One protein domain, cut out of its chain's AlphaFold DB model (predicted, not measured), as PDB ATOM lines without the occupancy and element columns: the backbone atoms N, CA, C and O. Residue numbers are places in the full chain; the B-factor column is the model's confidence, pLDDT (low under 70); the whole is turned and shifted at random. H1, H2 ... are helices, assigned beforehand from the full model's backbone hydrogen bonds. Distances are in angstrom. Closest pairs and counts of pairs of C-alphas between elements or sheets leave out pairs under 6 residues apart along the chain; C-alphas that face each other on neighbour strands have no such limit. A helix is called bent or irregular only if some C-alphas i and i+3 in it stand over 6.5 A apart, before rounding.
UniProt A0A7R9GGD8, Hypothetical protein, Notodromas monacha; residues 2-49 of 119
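This is residues 2 to 49 of the 119 residues of the protein "Hypothetical protein" of Notodromas monacha (UniProt A0A7R9GGD8). The longer helix H1 makes one side of a small rounded body, and the short helix H2 stands crosswise to it, its last residue, Trp 40, nearest to Leu 20 in H1. The rest has no named element: the long stretch of residues 2 to 13 leads to the beginning of H1, a short link of 6 residues joins H1 to H2, and the tail, residues 41 to 49, runs from H2 to His 49, far from Pro 25 in H1. The printed part has 48 residues, with two named helices in the order H1, H2 and no named strand. The class is all helix, though named helices hold 21 of the 48 residues, under half. The whole is compact, with a radius of gyration of the C-alphas of 10.3 A and spans of 27 by 25 by 17 A.

H1, residues 14 to 26, and H2, residues 33 to 40, are close but not clearly touching, with 2 pairs of C-alphas within 8 A. Their closest C-alphas, those of Leu 20 and Trp 40, are 6.8 A apart. Their centres are 12.1 A apart, and their lines are about perpendicular, at 89 degrees. H1 is irregular: C-alphas 22 and 25 are 7.2 A apart, and its line is a rough one. Every O i to N i+4 pair is within hydrogen-bond range in H2, and 7 of 9 are in H1.

H1 measures 19.7 A from C-alpha 14 at (-20.141, 12.003, -19.513) to C-alpha 26 at (-12.582, -6.137, -17.732). H2 measures 10.5 A from its first to its last C-alpha and ends with C-alpha 40 at (-11.900, 1.904, -11.960).

The C-alphas of Pro 25 and His 49, the two farthest apart, are 27.5 A apart. The link from H1 to H2, 6 residues, is short, and residues 2 to 13 form a long stretch with no named element. The printed part has no cut. The model's mean pLDDT over the printed part is 91.1, and no printed residue is under 70.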
ATOM      1  N   LEU A   2      -6.362   3.475  -2.676       73.56
ATOM      2  CA  LEU A   2      -6.385   4.521  -3.720       73.56
ATOM      3  C   LEU A   2      -7.361   5.649  -3.344       73.56
ATOM      4  O   LEU A   2      -8.388   5.352  -2.763       73.56
ATOM      5  N   PRO A   3      -7.118   6.929  -3.634       77.06
ATOM      6  CA  PRO A   3      -8.091   7.972  -3.304       77.06
ATOM      7  C   PRO A   3      -9.434   7.731  -4.021       77.06
ATOM      8  O   PRO A   3      -9.472   7.391  -5.202       77.06
ATOM      9  N   TYR A   4     -10.540   7.896  -3.296       84.31
ATOM     10  CA  TYR A   4     -11.906   7.678  -3.777       84.31
ATOM     11  C   TYR A   4     -12.871   8.628  -3.070       84.31
ATOM     12  O   TYR A   4     -12.647   8.997  -1.915       84.31
ATOM     13  N   ALA A   5     -13.935   9.026  -3.766       84.31
ATOM     14  CA  ALA A   5     -14.993   9.835  -3.177       84.31
ATOM     15  C   ALA A   5     -15.880   8.931  -2.321       84.31
ATOM     16  O   ALA A   5     -16.433   7.955  -2.819       84.31
ATOM     17  N   ARG A   6     -15.993   9.247  -1.032       81.38
ATOM     18  CA  ARG A   6     -16.755   8.451  -0.069       81.38
ATOM     19  C   ARG A   6     -18.189   8.972   0.048       81.38
ATOM     20  O   ARG A   6     -18.390  10.172   0.232       81.38
ATOM     21  N   GLY A   7     -19.165   8.066   0.071       76.62
ATOM     22  CA  GLY A   7     -20.521   8.362   0.548       76.62
ATOM     23  C   GLY A   7     -21.573   8.649  -0.528       76.62
ATOM     24  O   GLY A   7     -21.499   8.169  -1.652       76.62
ATOM     25  N   GLY A   8     -22.610   9.395  -0.134       80.12
ATOM     26  CA  GLY A   8     -23.933   9.404  -0.776       80.12
ATOM     27  C   GLY A   8     -24.125  10.219  -2.062       80.12
ATOM     28  O   GLY A   8     -25.274  10.455  -2.426       80.12
ATOM     29  N   GLY A   9     -23.063  10.673  -2.734       88.25
ATOM     30  CA  GLY A   9     -23.210  11.372  -4.015       88.25
ATOM     31  C   GLY A   9     -21.917  11.943  -4.597       88.25
ATOM     32  O   GLY A   9     -21.034  12.395  -3.870       88.25
ATOM     33  N   TYR A  10     -21.830  11.937  -5.924       90.88
ATOM     34  CA  TYR A  10     -20.720  12.457  -6.727       90.88
ATOM     35  C   TYR A  10     -21.241  12.892  -8.105       90.88
ATOM     36  O   TYR A  10     -22.256  12.380  -8.576       90.88
ATOM     37  N   LEU A  11     -20.549  13.836  -8.748       93.25
ATOM     38  CA  LEU A  11     -20.872  14.333 -10.087       93.25
ATOM     39  C   LEU A  11     -19.724  14.013 -11.045       93.25
ATOM     40  O   LEU A  11     -18.558  14.171 -10.684       93.25
ATOM     41  N   LEU A  12     -20.056  13.555 -12.251       94.25
ATOM     42  CA  LEU A  12     -19.086  13.168 -13.271       94.25
ATOM     43  C   LEU A  12     -19.452  13.737 -14.630       94.25
ATOM     44  O   LEU A  12     -20.628  13.888 -14.961       94.25
ATOM     45  N   SER A  13     -18.422  13.990 -15.425       96.62
ATOM     46  CA  SER A  13     -18.555  14.247 -16.848       96.62
ATOM     47  C   SER A  13     -18.910  12.962 -17.605       96.62
ATOM     48  O   SER A  13     -18.618  11.841 -17.176       96.62
ATOM     49  N   SER A  14     -19.594  13.120 -18.736       97.12
ATOM     50  CA  SER A  14     -20.141  12.003 -19.513       97.12
ATOM     51  C   SER A  14     -19.071  11.074 -20.095       97.12
ATOM     52  O   SER A  14     -19.314   9.882 -20.250       97.12
ATOM     53  N   ASP A  15     -17.888  11.597 -20.402       96.62
ATOM     54  CA  ASP A  15     -16.731  10.837 -20.887       96.62
ATOM     55  C   ASP A  15     -16.194   9.850 -19.837       96.62
ATOM     56  O   ASP A  15     -15.902   8.699 -20.166       96.62
ATOM     57  N   LEU A  16     -16.153  10.248 -18.561       96.19
ATOM     58  CA  LEU A  16     -15.788   9.352 -17.461       96.19
ATOM     59  C   LEU A  16     -16.820   8.237 -17.282       96.19
ATOM     60  O   LEU A  16     -16.452   7.088 -17.041       96.19
ATOM     61  N   VAL A  17     -18.108   8.555 -17.439       96.12
ATOM     62  CA  VAL A  17     -19.178   7.546 -17.414       96.12
ATOM     63  C   VAL A  17     -18.999   6.549 -18.559       96.12
ATOM     64  O   VAL A  17     -19.051   5.343 -18.323       96.12
ATOM     65  N   GLN A  18     -18.729   7.031 -19.773       96.88
ATOM     66  CA  GLN A  18     -18.498   6.174 -20.935       96.88
ATOM     67  C   GLN A  18     -17.298   5.241 -20.714       96.88
ATOM     68  O   GLN A  18     -17.414   4.030 -20.903       96.88
ATOM     69  N   TYR A  19     -16.179   5.770 -20.211       95.94
ATOM     70  CA  TYR A  19     -15.004   4.966 -19.873       95.94
ATOM     71  C   TYR A  19     -15.317   3.854 -18.862       95.94
ATOM     72  O   TYR A  19     -14.862   2.716 -19.017       95.94
ATOM     73  N   LEU A  20     -16.096   4.159 -17.820       94.88
ATOM     74  CA  LEU A  20     -16.504   3.171 -16.820       94.88
ATOM     75  C   LEU A  20     -17.354   2.060 -17.433       94.88
ATOM     76  O   LEU A  20     -17.112   0.891 -17.144       94.88
ATOM     77  N   VAL A  21     -18.306   2.403 -18.301       95.50
ATOM     78  CA  VAL A  21     -19.131   1.418 -19.016       95.50
ATOM     79  C   VAL A  21     -18.262   0.513 -19.894       95.50
ATOM     80  O   VAL A  21     -18.386  -0.710 -19.827       95.50
ATOM     81  N   ASP A  22     -17.324   1.087 -20.647       95.38
ATOM     82  CA  ASP A  22     -16.473   0.339 -21.580       95.38
ATOM     83  C   ASP A  22     -15.442  -0.553 -20.873       95.38
ATOM     84  O   ASP A  22     -15.038  -1.600 -21.396       95.38
ATOM     85  N   SER A  23     -14.987  -0.143 -19.687       92.62
ATOM     86  CA  SER A  23     -14.014  -0.867 -18.857       92.62
ATOM     87  C   SER A  23     -14.652  -1.880 -17.904       92.62
ATOM     88  O   SER A  23     -13.966  -2.827 -17.500       92.62
ATOM     89  N   ALA A  24     -15.945  -1.748 -17.587       93.06
ATOM     90  CA  ALA A  24     -16.651  -2.597 -16.630       93.06
ATOM     91  C   ALA A  24     -16.474  -4.111 -16.861       93.06
ATOM     92  O   ALA A  24     -16.173  -4.812 -15.894       93.06
ATOM     93  N   PRO A  25     -16.553  -4.654 -18.098       95.31
ATOM     94  CA  PRO A  25     -16.408  -6.097 -18.325       95.31
ATOM     95  C   PRO A  25     -15.010  -6.647 -18.007       95.31
ATOM     96  O   PRO A  25     -14.847  -7.849 -17.820       95.31
ATOM     97  N   ARG A  26     -13.990  -5.779 -17.982       93.69
ATOM     98  CA  ARG A  26     -12.582  -6.137 -17.732       93.69
ATOM     99  C   ARG A  26     -12.118  -5.765 -16.325       93.69
ATOM    100  O   ARG A  26     -10.971  -6.031 -15.974       93.69
ATOM    101  N   SER A  27     -12.990  -5.154 -15.527       92.38
ATOM    102  CA  SER A  27     -12.639  -4.583 -14.231       92.38
ATOM    103  C   SER A  27     -13.256  -5.390 -13.094       92.38
ATOM    104  O   SER A  27     -14.374  -5.894 -13.179       92.38
ATOM    105  N   ARG A  28     -12.518  -5.527 -11.992       92.94
ATOM    106  CA  ARG A  28     -13.004  -6.238 -10.808       92.94
ATOM    107  C   ARG A  28     -13.838  -5.298  -9.943       92.94
ATOM    108  O   ARG A  28     -13.361  -4.230  -9.563       92.94
ATOM    109  N   ALA A  29     -15.043  -5.724  -9.576       93.56
ATOM    110  CA  ALA A  29     -15.831  -5.054  -8.549       93.56
ATOM    111  C   ALA A  29     -15.335  -5.412  -7.136       93.56
ATOM    112  O   ALA A  29     -14.924  -6.545  -6.860       93.56
ATOM    113  N   TYR A  30     -15.382  -4.435  -6.239       91.94
ATOM    114  CA  TYR A  30     -15.064  -4.561  -4.819       91.94
ATOM    115  C   TYR A  30     -16.350  -4.560  -3.990       91.94
ATOM    116  O   TYR A  30     -17.433  -4.260  -4.483       91.94
ATOM    117  N   ARG A  31     -16.236  -4.913  -2.702       92.94
ATOM    118  CA  ARG A  31     -17.399  -5.016  -1.807       92.94
ATOM    119  C   ARG A  31     -18.130  -3.686  -1.615       92.94
ATOM    120  O   ARG A  31     -19.342  -3.712  -1.446       92.94
ATOM    121  N   ALA A  32     -17.397  -2.575  -1.590       90.69
ATOM    122  CA  ALA A  32     -18.005  -1.254  -1.570       90.69
ATOM    123  C   ALA A  32     -17.964  -0.647  -2.977       90.69
ATOM    124  O   ALA A  32     -16.990  -0.791  -3.729       90.69
ATOM    125  N   GLU A  33     -19.068  -0.020  -3.344       91.81
ATOM    126  CA  GLU A  33     -19.304   0.602  -4.637       91.81
ATOM    127  C   GLU A  33     -18.382   1.798  -4.853       91.81
ATOM    128  O   GLU A  33     -17.787   1.921  -5.920       91.81
ATOM    129  N   ASP A  34     -18.174   2.609  -3.817       91.00
ATOM    130  CA  ASP A  34     -17.288   3.767  -3.831       91.00
ATOM    131  C   ASP A  34     -15.819   3.348  -4.044       91.00
ATOM    132  O   ASP A  34     -15.085   3.978  -4.812       91.00
ATOM    133  N   VAL A  35     -15.409   2.216  -3.458       91.38
ATOM    134  CA  VAL A  35     -14.105   1.579  -3.710       91.38
ATOM    135  C   VAL A  35     -13.968   1.130  -5.152       91.38
ATOM    136  O   VAL A  35     -12.937   1.370  -5.786       91.38
ATOM    137  N   THR A  36     -14.998   0.465  -5.668       92.31
ATOM    138  CA  THR A  36     -15.025  -0.014  -7.052       92.31
ATOM    139  C   THR A  36     -14.866   1.150  -8.011       92.31
ATOM    140  O   THR A  36     -13.968   1.148  -8.849       92.31
ATOM    141  N   PHE A  37     -15.679   2.177  -7.808       91.19
ATOM    142  CA  PHE A  37     -15.719   3.373  -8.620       91.19
ATOM    143  C   PHE A  37     -14.383   4.119  -8.639       91.19
ATOM    144  O   PHE A  37     -13.825   4.378  -9.706       91.19
ATOM    145  N   GLY A  38     -13.815   4.398  -7.459       91.31
ATOM    146  CA  GLY A  38     -12.512   5.053  -7.351       91.31
ATOM    147  C   GLY A  38     -11.383   4.231  -7.973       91.31
ATOM    148  O   GLY A  38     -10.500   4.788  -8.621       91.31
ATOM    149  N   THR A  39     -11.436   2.902  -7.836       92.44
ATOM    150  CA  THR A  39     -10.429   2.007  -8.420       92.44
ATOM    151  C   THR A  39     -10.517   1.969  -9.941       92.44
ATOM    152  O   THR A  39      -9.485   1.987 -10.605       92.44
ATOM    153  N   TRP A  40     -11.723   1.944 -10.508       93.75
ATOM    154  CA  TRP A  40     -11.900   1.904 -11.960       93.75
ATOM    155  C   TRP A  40     -11.456   3.209 -12.626       93.75
ATOM    156  O   TRP A  40     -10.935   3.173 -13.732       93.75
ATOM    157  N   LEU A  41     -11.568   4.345 -11.931       93.12
ATOM    158  CA  LEU A  41     -11.061   5.641 -12.399       93.12
ATOM    159  C   LEU A  41      -9.566   5.870 -12.119       93.12
ATOM    160  O   LEU A  41      -9.002   6.852 -12.598       93.12
ATOM    161  N   ALA A  42      -8.911   5.012 -11.335       90.50
ATOM    162  CA  ALA A  42      -7.520   5.206 -10.924       90.50
ATOM    163  C   ALA A  42      -6.490   5.262 -12.073       90.50
ATOM    164  O   ALA A  42      -5.514   5.994 -11.918       90.50
ATOM    165  N   PRO A  43      -6.663   4.547 -13.206       91.12
ATOM    166  CA  PRO A  43      -5.739   4.647 -14.338       91.12
ATOM    167  C   PRO A  43      -5.795   5.987 -15.080       91.12
ATOM    168  O   PRO A  43      -4.925   6.247 -15.908       91.12
ATOM    169  N   LEU A  44      -6.824   6.803 -14.839       92.38
ATOM    170  CA  LEU A  44      -7.033   8.063 -15.537       92.38
ATOM    171  C   LEU A  44      -6.465   9.245 -14.746       92.38
ATOM    172  O   LEU A  44      -6.663   9.373 -13.531       92.38
ATOM    173  N   GLU A  45      -5.834  10.166 -15.467       91.62
ATOM    174  CA  GLU A  45      -5.495  11.488 -14.955       91.62
ATOM    175  C   GLU A  45      -6.743  12.379 -15.001       91.62
ATOM    176  O   GLU A  45      -7.047  13.017 -16.006       91.62
ATOM    177  N   ILE A  46      -7.518  12.362 -13.915       91.50
ATOM    178  CA  ILE A  46      -8.760  13.134 -13.792       91.50
ATOM    179  C   ILE A  46      -8.609  14.276 -12.794       91.50
ATOM    180  O   ILE A  46      -8.016  14.115 -11.724       91.50
ATOM    181  N   LEU A  47      -9.236  15.408 -13.114       92.06
ATOM    182  CA  LEU A  47      -9.396  16.508 -12.177       92.06
ATOM    183  C   LEU A  47     -10.424  16.116 -11.112       92.06
ATOM    184  O   LEU A  47     -11.588  15.856 -11.417       92.06
ATOM    185  N   ARG A  48      -9.995  16.092  -9.851       90.81
ATOM    186  CA  ARG A  48     -10.867  15.817  -8.708       90.81
ATOM    187  C   ARG A  48     -11.044  17.095  -7.906       90.81
ATOM    188  O   ARG A  48     -10.070  17.690  -7.459       90.81
ATOM    189  N   HIS A  49     -12.292  17.506  -7.719       91.12
ATOM    190  CA  HIS A  49     -12.639  18.686  -6.936       91.12
ATOM    191  C   HIS A  49     -13.515  18.278  -5.755       91.12
ATOM    192  O   HIS A  49     -14.512  17.577  -5.926       91.12
TER     193      HIS A  49